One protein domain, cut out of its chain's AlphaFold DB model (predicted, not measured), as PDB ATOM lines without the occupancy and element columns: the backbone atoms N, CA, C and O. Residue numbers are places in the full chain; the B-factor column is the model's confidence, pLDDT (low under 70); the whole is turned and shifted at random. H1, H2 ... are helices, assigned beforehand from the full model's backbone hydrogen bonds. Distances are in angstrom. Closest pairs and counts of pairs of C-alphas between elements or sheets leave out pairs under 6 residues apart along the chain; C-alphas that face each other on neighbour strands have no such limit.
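Overview. This is residues 8 to 75 of the 89 residues of an uncharacterized protein of Muricauda sp. TMED12 (UniProt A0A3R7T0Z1). A long, loosely joined helical hairpin, H2 beside the shorter H3, has the small helix H1 set crosswise where H2 begins and H3 ends. The printed part has 68 residues with three named helices, H1, H2, H3 in that order, and no named strand: all helix. It is a loose rod of 43 by 18 by 14 A, with a radius of gyration of the C-alphas of 14.6 A.

Arrangement. H1, residues 8 to 14, only just touches residues 21 to 24 of H2, residues 21 to 47, with 3 pairs of C-alphas within 8 A, the closest Leu 8 and Tyr 21 at 6.6 A. Their lines are about perpendicular, at 76 degrees. H2 and H3, residues 55 to 70, form a hairpin, running opposite ways at a shallow tilt of 13 degrees. They only just touch, with 3 such pairs, through residues 38 to 42 and residue 56 alone; the closest C-alphas, Met 38 and Leu 56, are 7.0 A apart. H1 and H3 are only just apart, their closest C-alphas at 8.3 A. In H1, H2 and H3 every O i to N i+4 pair is within hydrogen-bond range.

Along the chain. H1 begins at C-alpha 8 (-8.272, -33.204, 35.364) and is 9.8 A long. H2 measures 39.0 A. H3 measures 22.4 A, ending at C-alpha 70 (-7.712, -18.791, 32.250).

Size, cuts and confidence. The farthest C-alphas, Arg 9 and Trp 50, are 43.5 A apart. The printed part has no cut, and both links are short. Residues 16 to 19 have pLDDT under 70.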
ATOM      1  N   LEU A   8      -9.076 -33.630  36.515       81.69
ATOM      2  CA  LEU A   8      -8.272 -33.204  35.364       81.69
ATOM      3  C   LEU A   8      -9.112 -32.990  34.098       81.69
ATOM      4  O   LEU A   8      -8.783 -32.128  33.287       81.69
ATOM      5  N   ARG A   9     -10.193 -33.759  33.920       82.94
ATOM      6  CA  ARG A   9     -11.125 -33.589  32.799       82.94
ATOM      7  C   ARG A   9     -11.971 -32.333  32.992       82.94
ATOM      8  O   ARG A   9     -12.053 -31.526  32.078       82.94
ATOM      9  N   GLU A  10     -12.513 -32.138  34.188       82.88
ATOM     10  CA  GLU A  10     -13.283 -30.936  34.538       82.88
ATOM     11  C   GLU A  10     -12.425 -29.668  34.417       82.88
ATOM     12  O   GLU A  10     -12.843 -28.685  33.816       82.88
ATOM     13  N   ALA A  11     -11.177 -29.708  34.895       80.69
ATOM     14  CA  ALA A  11     -10.232 -28.604  34.745       80.69
ATOM     15  C   ALA A  11      -9.920 -28.300  33.271       80.69
ATOM     16  O   ALA A  11      -9.725 -27.142  32.906       80.69
ATOM     17  N   LYS A  12      -9.885 -29.326  32.412       82.12
ATOM     18  CA  LYS A  12      -9.714 -29.150  30.966       82.12
ATOM     19  C   LYS A  12     -10.922 -28.478  30.324       82.12
ATOM     20  O   LYS A  12     -10.739 -27.588  29.500       82.12
ATOM     21  N   GLU A  13     -12.127 -28.889  30.702       84.00
ATOM     22  CA  GLU A  13     -13.379 -28.285  30.231       84.00
ATOM     23  C   GLU A  13     -13.490 -26.817  30.681       84.00
ATOM     24  O   GLU A  13     -13.834 -25.941  29.879       84.00
ATOM     25  N   ALA A  14     -13.086 -26.526  31.922       81.12
ATOM     26  CA  ALA A  14     -13.045 -25.175  32.479       81.12
ATOM     27  C   ALA A  14     -12.090 -24.231  31.714       81.12
ATOM     28  O   ALA A  14     -12.368 -23.038  31.585       81.12
ATOM     29  N   ALA A  15     -10.983 -24.760  31.184       78.75
ATOM     30  CA  ALA A  15      -9.878 -23.997  30.600       78.75
ATOM     31  C   ALA A  15      -9.957 -23.751  29.075       78.75
ATOM     32  O   ALA A  15      -9.008 -23.219  28.492       78.75
ATOM     33  N   SER A  16     -11.073 -24.124  28.432       69.00
ATOM     34  CA  SER A  16     -11.424 -23.930  27.007       69.00
ATOM     35  C   SER A  16     -10.465 -24.538  25.958       69.00
ATOM     36  O   SER A  16     -10.909 -25.329  25.129       69.00
ATOM     37  N   VAL A  17      -9.163 -24.227  25.983       64.44
ATOM     38  CA  VAL A  17      -8.172 -24.616  24.950       64.44
ATOM     39  C   VAL A  17      -6.909 -25.266  25.543       64.44
ATOM     40  O   VAL A  17      -6.226 -26.038  24.871       64.44
ATOM     41  N   SER A  18      -6.609 -25.033  26.826       63.97
ATOM     42  CA  SER A  18      -5.375 -25.505  27.478       63.97
ATOM     43  C   SER A  18      -5.718 -26.281  28.747       63.97
ATOM     44  O   SER A  18      -6.070 -25.682  29.745       63.97
ATOM     45  N   GLY A  19      -5.626 -27.612  28.737       65.00
ATOM     46  CA  GLY A  19      -6.138 -28.415  29.859       65.00
ATOM     47  C   GLY A  19      -5.446 -29.757  30.062       65.00
ATOM     48  O   GLY A  19      -6.079 -30.764  30.358       65.00
ATOM     49  N   GLY A  20      -4.132 -29.796  29.852       80.81
ATOM     50  CA  GLY A  20      -3.314 -30.951  30.228       80.81
ATOM     51  C   GLY A  20      -2.906 -30.916  31.704       80.81
ATOM     52  O   GLY A  20      -2.913 -29.858  32.332       80.81
ATOM     53  N   TYR A  21      -2.457 -32.060  32.229       84.00
ATOM     54  CA  TYR A  21      -1.945 -32.185  33.602       84.00
ATOM     55  C   TYR A  21      -0.887 -31.125  33.940       84.00
ATOM     56  O   TYR A  21      -1.009 -30.441  34.946       84.00
ATOM     57  N   PHE A  22       0.112 -30.924  33.073       86.88
ATOM     58  CA  PHE A  22       1.176 -29.940  33.308       86.88
ATOM     59  C   PHE A  22       0.681 -28.494  33.310       86.88
ATOM     60  O   PHE A  22       1.185 -27.673  34.074       86.88
ATOM     61  N   TRP A  23      -0.310 -28.176  32.476       89.00
ATOM     62  CA  TRP A  23      -0.928 -26.852  32.483       89.00
ATOM     63  C   TRP A  23      -1.662 -26.617  33.804       89.00
ATOM     64  O   TRP A  23      -1.425 -25.607  34.466       89.00
ATOM     65  N   HIS A  24      -2.479 -27.589  34.217       88.94
ATOM     66  CA  HIS A  24      -3.227 -27.524  35.465       88.94
ATOM     67  C   HIS A  24      -2.288 -27.450  36.673       88.94
ATOM     68  O   HIS A  24      -2.450 -26.582  37.525       88.94
ATOM     69  N   PHE A  25      -1.243 -28.277  36.700       91.31
ATOM     70  CA  PHE A  25      -0.212 -28.250  37.732       91.31
ATOM     71  C   PHE A  25       0.492 -26.889  37.800       91.31
ATOM     72  O   PHE A  25       0.627 -26.328  38.883       91.31
ATOM     73  N   LYS A  26       0.891 -26.310  36.659       92.00
ATOM     74  CA  LYS A  26       1.527 -24.983  36.616       92.00
ATOM     75  C   LYS A  26       0.589 -23.882  37.117       92.00
ATOM     76  O   LYS A  26       1.031 -22.999  37.852       92.00
ATOM     77  N   LEU A  27      -0.688 -23.922  36.732       92.38
ATOM     78  CA  LEU A  27      -1.694 -22.974  37.209       92.38
ATOM     79  C   LEU A  27      -1.911 -23.111  38.723       92.38
ATOM     80  O   LEU A  27      -1.829 -22.109  39.431       92.38
ATOM     81  N   ALA A  28      -2.116 -24.338  39.206       92.31
ATOM     82  CA  ALA A  28      -2.366 -24.648  40.610       92.31
ATOM     83  C   ALA A  28      -1.162 -24.315  41.503       92.31
ATOM     84  O   ALA A  28      -1.331 -23.679  42.537       92.31
ATOM     85  N   MET A  29       0.061 -24.654  41.088       95.44
ATOM     86  CA  MET A  29       1.278 -24.272  41.815       95.44
ATOM     87  C   MET A  29       1.486 -22.757  41.832       95.44
ATOM     88  O   MET A  29       1.885 -22.201  42.853       95.44
ATOM     89  N   GLY A  30       1.183 -22.074  40.724       95.06
ATOM     90  CA  GLY A  30       1.198 -20.614  40.680       95.06
ATOM     91  C   GLY A  30       0.174 -19.988  41.630       95.06
ATOM     92  O   GLY A  30       0.465 -18.967  42.247       95.06
ATOM     93  N   GLU A  31      -1.008 -20.594  41.765       95.69
ATOM     94  CA  GLU A  31      -2.029 -20.168  42.730       95.69
ATOM     95  C   GLU A  31      -1.596 -20.428  44.169       95.69
ATOM     96  O   GLU A  31      -1.681 -19.531  45.001       95.69
ATOM     97  N   ALA A  32      -1.053 -21.611  44.457       97.06
ATOM     98  CA  ALA A  32      -0.543 -21.952  45.779       97.06
ATOM     99  C   ALA A  32       0.554 -20.973  46.229       97.06
ATOM    100  O   ALA A  32       0.513 -20.470  47.351       97.06
ATOM    101  N   GLY A  33       1.498 -20.642  45.338       96.62
ATOM    102  CA  GLY A  33       2.534 -19.644  45.610       96.62
ATOM    103  C   GLY A  33       1.963 -18.243  45.846       96.62
ATOM    104  O   GLY A  33       2.351 -17.576  46.803       96.62
ATOM    105  N   PHE A  34       1.002 -17.811  45.023       96.75
ATOM    106  CA  PHE A  34       0.316 -16.534  45.218       96.75
ATOM    107  C   PHE A  34      -0.406 -16.480  46.570       96.75
ATOM    108  O   PHE A  34      -0.205 -15.535  47.327       96.75
ATOM    109  N   LEU A  35      -1.198 -17.498  46.911       97.00
ATOM    110  CA  LEU A  35      -1.927 -17.564  48.178       97.00
ATOM    111  C   LEU A  35      -0.984 -17.592  49.383       97.00
ATOM    112  O   LEU A  35      -1.279 -16.954  50.393       97.00
ATOM    113  N   LEU A  36       0.165 -18.262  49.272       97.38
ATOM    114  CA  LEU A  36       1.195 -18.240  50.308       97.38
ATOM    115  C   LEU A  36       1.767 -16.828  50.503       97.38
ATOM    116  O   LEU A  36       1.841 -16.353  51.636       97.38
ATOM    117  N   LEU A  37       2.102 -16.125  49.417       95.69
ATOM    118  CA  LEU A  37       2.552 -14.728  49.482       95.69
ATOM    119  C   LEU A  37       1.470 -13.811  50.060       95.69
ATOM    120  O   LEU A  37       1.769 -12.958  50.892       95.69
ATOM    121  N   MET A  38       0.212 -14.010  49.669       96.12
ATOM    122  CA  MET A  38      -0.923 -13.266  50.206       96.12
ATOM    123  C   MET A  38      -1.146 -13.549  51.689       96.12
ATOM    124  O   MET A  38      -1.488 -12.628  52.422       96.12
ATOM    125  N   CYS A  39      -0.939 -14.786  52.140       96.38
ATOM    126  CA  CYS A  39      -1.006 -15.158  53.549       96.38
ATOM    127  C   CYS A  39       0.080 -14.434  54.350       96.38
ATOM    128  O   CYS A  39      -0.241 -13.721  55.299       96.38
ATOM    129  N   ILE A  40       1.340 -14.529  53.912       95.56
ATOM    130  CA  ILE A  40       2.471 -13.832  54.541       95.56
ATOM    131  C   ILE A  40       2.223 -12.317  54.559       95.56
ATOM    132  O   ILE A  40       2.345 -11.683  55.604       95.56
ATOM    133  N   GLY A  41       1.810 -11.740  53.428       94.62
ATOM    134  CA  GLY A  41       1.485 -10.320  53.313       94.62
ATOM    135  C   GLY A  41       0.337  -9.900  54.231       94.62
ATOM    136  O   GLY A  41       0.437  -8.877  54.900       94.62
ATOM    137  N   SER A  42      -0.728 -10.697  54.332       94.12
ATOM    138  CA  SER A  42      -1.836 -10.435  55.256       94.12
ATOM    139  C   SER A  42      -1.401 -10.485  56.721       94.12
ATOM    140  O   SER A  42      -1.846  -9.645  57.499       94.12
ATOM    141  N   VAL A  43      -0.507 -11.405  57.095       95.69
ATOM    142  CA  VAL A  43       0.069 -11.450  58.447       95.69
ATOM    143  C   VAL A  43       0.920 -10.205  58.708       95.69
ATOM    144  O   VAL A  43       0.716  -9.539  59.717       95.69
ATOM    145  N   ILE A  44       1.816  -9.832  57.787       94.38
ATOM    146  CA  ILE A  44       2.632  -8.611  57.910       94.38
ATOM    147  C   ILE A  44       1.740  -7.372  58.036       94.38
ATOM    148  O   ILE A  44       1.968  -6.556  58.921       94.38
ATOM    149  N   HIS A  45       0.709  -7.244  57.199       93.38
ATOM    150  CA  HIS A  45      -0.234  -6.126  57.237       93.38
ATOM    151  C   HIS A  45      -1.011  -6.060  58.560       93.38
ATOM    152  O   HIS A  45      -1.295  -4.969  59.039       93.38
ATOM    153  N   ALA A  46      -1.310  -7.201  59.191       94.12
ATOM    154  CA  ALA A  46      -1.955  -7.220  60.503       94.12
ATOM    155  C   ALA A  46      -1.075  -6.603  61.607       94.12
ATOM    156  O   ALA A  46      -1.602  -5.986  62.529       94.12
ATOM    157  N   PHE A  47       0.253  -6.736  61.507       95.81
ATOM    158  CA  PHE A  47       1.198  -6.123  62.449       95.81
ATOM    159  C   PHE A  47       1.644  -4.716  62.032       95.81
ATOM    160  O   PHE A  47       1.919  -3.876  62.884       95.81
ATOM    161  N   VAL A  48       1.740  -4.461  60.726       93.38
ATOM    162  CA  VAL A  48       2.285  -3.231  60.140       93.38
ATOM    163  C   VAL A  48       1.393  -2.780  58.968       93.38
ATOM    164  O   VAL A  48       1.736  -2.978  57.797       93.38
ATOM    165  N   PRO A  49       0.221  -2.182  59.251       85.25
ATOM    166  CA  PRO A  49      -0.824  -1.968  58.243       85.25
ATOM    167  C   PRO A  49      -0.413  -1.032  57.096       85.25
ATOM    168  O   PRO A  49      -0.764  -1.269  55.938       85.25
ATOM    169  N   TRP A  50       0.413  -0.018  57.359       87.38
ATOM    170  CA  TRP A  50       0.804   0.982  56.353       87.38
ATOM    171  C   TRP A  50       1.751   0.459  55.258       87.38
ATOM    172  O   TRP A  50       1.924   1.123  54.240       87.38
ATOM    173  N   VAL A  51       2.383  -0.709  55.435       85.31
ATOM    174  CA  VAL A  51       3.367  -1.236  54.463       85.31
ATOM    175  C   VAL A  51       2.694  -1.758  53.194       85.31
ATOM    176  O   VAL A  51       3.256  -1.660  52.101       85.31
ATOM    177  N   LEU A  52       1.497  -2.329  53.328       81.12
ATOM    178  CA  LEU A  52       0.807  -3.008  52.228       81.12
ATOM    179  C   LEU A  52      -0.502  -2.328  51.824       81.12
ATOM    180  O   LEU A  52      -0.864  -2.429  50.653       81.12
ATOM    181  N   ASP A  53      -1.154  -1.597  52.735       86.31
ATOM    182  CA  ASP A  53      -2.373  -0.822  52.463       86.31
ATOM    183  C   ASP A  53      -3.411  -1.618  51.622       86.31
ATOM    184  O   ASP A  53      -3.479  -2.853  51.689       86.31
ATOM    185  N   PHE A  54      -4.200  -0.960  50.771       88.12
ATOM    186  CA  PHE A  54      -5.148  -1.612  49.859       88.12
ATOM    187  C   PHE A  54      -4.508  -2.468  48.745       88.12
ATOM    188  O   PHE A  54      -5.233  -3.104  47.970       88.12
ATOM    189  N   LYS A  55      -3.171  -2.561  48.645       89.06
ATOM    190  CA  LYS A  55      -2.509  -3.329  47.567       89.06
ATOM    191  C   LYS A  55      -2.816  -4.820  47.642       89.06
ATOM    192  O   LYS A  55      -2.991  -5.453  46.603       89.06
ATOM    193  N   LEU A  56      -2.954  -5.383  48.847       90.81
ATOM    194  CA  LEU A  56      -3.333  -6.794  49.012       90.81
ATOM    195  C   LEU A  56      -4.701  -7.083  48.381       90.81
ATOM    196  O   LEU A  56      -4.891  -8.132  47.763       90.81
ATOM    197  N   LEU A  57      -5.647  -6.151  48.507       91.50
ATOM    198  CA  LEU A  57      -6.968  -6.283  47.903       91.50
ATOM    199  C   LEU A  57      -6.881  -6.180  46.375       91.50
ATOM    200  O   LEU A  57      -7.427  -7.034  45.676       91.50
ATOM    201  N   GLN A  58      -6.129  -5.204  45.861       92.56
ATOM    202  CA  GLN A  58      -5.900  -5.044  44.421       92.56
ATOM    203  C   GLN A  58      -5.259  -6.293  43.799       92.56
ATOM    204  O   GLN A  58      -5.699  -6.759  42.749       92.56
ATOM    205  N   TRP A  59      -4.268  -6.894  44.463       94.25
ATOM    206  CA  TRP A  59      -3.640  -8.130  43.996       94.25
ATOM    207  C   TRP A  59      -4.613  -9.308  43.965       94.25
ATOM    208  O   TRP A  59      -4.607 -10.061  42.991       94.25
ATOM    209  N   ARG A  60      -5.486  -9.452  44.973       94.69
ATOM    210  CA  ARG A  60      -6.534 -10.492  44.977       94.69
ATOM    211  C   ARG A  60      -7.517 -10.305  43.824       94.69
ATOM    212  O   ARG A  60      -7.817 -11.270  43.127       94.69
ATOM    213  N   ILE A  61      -7.976  -9.075  43.591       94.38
ATOM    214  CA  ILE A  61      -8.900  -8.755  42.493       94.38
ATOM    215  C   ILE A  61      -8.252  -9.064  41.141       94.38
ATOM    216  O   ILE A  61      -8.841  -9.771  40.326       94.38
ATOM    217  N   ASN A  62      -7.022  -8.595  40.918       94.25
ATOM    218  CA  ASN A  62      -6.296  -8.856  39.676       94.25
ATOM    219  C   ASN A  62      -6.067 -10.352  39.467       94.25
ATOM    220  O   ASN A  62      -6.228 -10.853  38.355       94.25
ATOM    221  N   ARG A  63      -5.764 -11.091  40.541       94.88
ATOM    222  CA  ARG A  63      -5.615 -12.539  40.459       94.88
ATOM    223  C   ARG A  63      -6.915 -13.227  40.058       94.88
ATOM    224  O   ARG A  63      -6.880 -14.081  39.177       94.88
ATOM    225  N   LEU A  64      -8.046 -12.840  40.648       94.69
ATOM    226  CA  LEU A  64      -9.357 -13.379  40.279       94.69
ATOM    227  C   LEU A  64      -9.714 -13.076  38.816       94.69
ATOM    228  O   LEU A  64     -10.207 -13.967  38.128       94.69
ATOM    229  N   LYS A  65      -9.405 -11.871  38.314       93.56
ATOM    230  CA  LYS A  65      -9.550 -11.538  36.883       93.56
ATOM    231  C   LYS A  65      -8.719 -12.482  36.006       93.56
ATOM    232  O   LYS A  65      -9.268 -13.125  35.116       93.56
ATOM    233  N   THR A  66      -7.435 -12.665  36.323       92.81
ATOM    234  CA  THR A  66      -6.557 -13.605  35.601       92.81
ATOM    235  C   THR A  66      -7.056 -15.051  35.666       92.81
ATOM    236  O   THR A  66      -6.923 -15.794  34.696       92.81
ATOM    237  N   LEU A  67      -7.606 -15.492  36.801       93.00
ATOM    238  CA  LEU A  67      -8.187 -16.831  36.915       93.00
ATOM    239  C   LEU A  67      -9.418 -16.970  36.019       93.00
ATOM    240  O   LEU A  67      -9.521 -17.969  35.315       93.00
ATOM    241  N   LYS A  68     -10.293 -15.960  35.983       92.06
ATOM    242  CA  LYS A  68     -11.475 -15.940  35.112       92.06
ATOM    243  C   LYS A  68     -11.110 -15.984  33.625       92.06
ATOM    244  O   LYS A  68     -11.767 -16.683  32.867       92.06
ATOM    245  N   GLU A  69     -10.037 -15.311  33.215       90.44
ATOM    246  CA  GLU A  69      -9.510 -15.395  31.842       90.44
ATOM    247  C   GLU A  69      -8.972 -16.792  31.497       90.44
ATOM    248  O   GLU A  69      -9.136 -17.268  30.375       90.44
ATOM    249  N   LYS A  70      -8.317 -17.461  32.453       89.94
ATOM    250  CA  LYS A  70      -7.712 -18.791  32.250       89.94
ATOM    251  C   LYS A  70      -8.698 -19.945  32.390       89.94
ATOM    252  O   LYS A  70      -8.444 -21.019  31.850       89.94
ATOM    253  N   LEU A  71      -9.777 -19.735  33.135       91.38
ATOM    254  CA  LEU A  71     -10.840 -20.698  33.409       91.38
ATOM    255  C   LEU A  71     -12.202 -20.090  33.022       91.38
ATOM    256  O   LEU A  71     -13.072 -19.925  33.878       91.38
ATOM    257  N   PRO A  72     -12.402 -19.721  31.742       89.31
ATOM    258  CA  PRO A  72     -13.587 -18.978  31.311       89.31
ATOM    259  C   PRO A  72     -14.896 -19.760  31.475       89.31
ATOM    260  O   PRO A  72     -15.961 -19.150  31.566       89.31
ATOM    261  N   ASN A  73     -14.825 -21.094  31.527       90.19
ATOM    262  CA  ASN A  73     -15.986 -21.974  31.668       90.19
ATOM    263  C   ASN A  73     -16.196 -22.458  33.114       90.19
ATOM    264  O   ASN A  73     -17.041 -23.321  33.351       90.19
ATOM    265  N   ASP A  74     -15.425 -21.956  34.083       89.50
ATOM    266  CA  ASP A  74     -15.643 -22.297  35.486       89.50
ATOM    267  C   ASP A  74     -16.908 -21.610  36.019       89.50
ATOM    268  O   ASP A  74     -17.031 -20.383  36.013       89.50
ATOM    269  N   VAL A  75     -17.848 -22.418  36.510       89.50
ATOM    270  CA  VAL A  75     -19.169 -21.955  36.959       89.50
ATOM    271  C   VAL A  75     -19.064 -20.950  38.112       89.50
ATOM    272  O   VAL A  75     -19.859 -20.014  38.173       89.50
TER     273      VAL A  75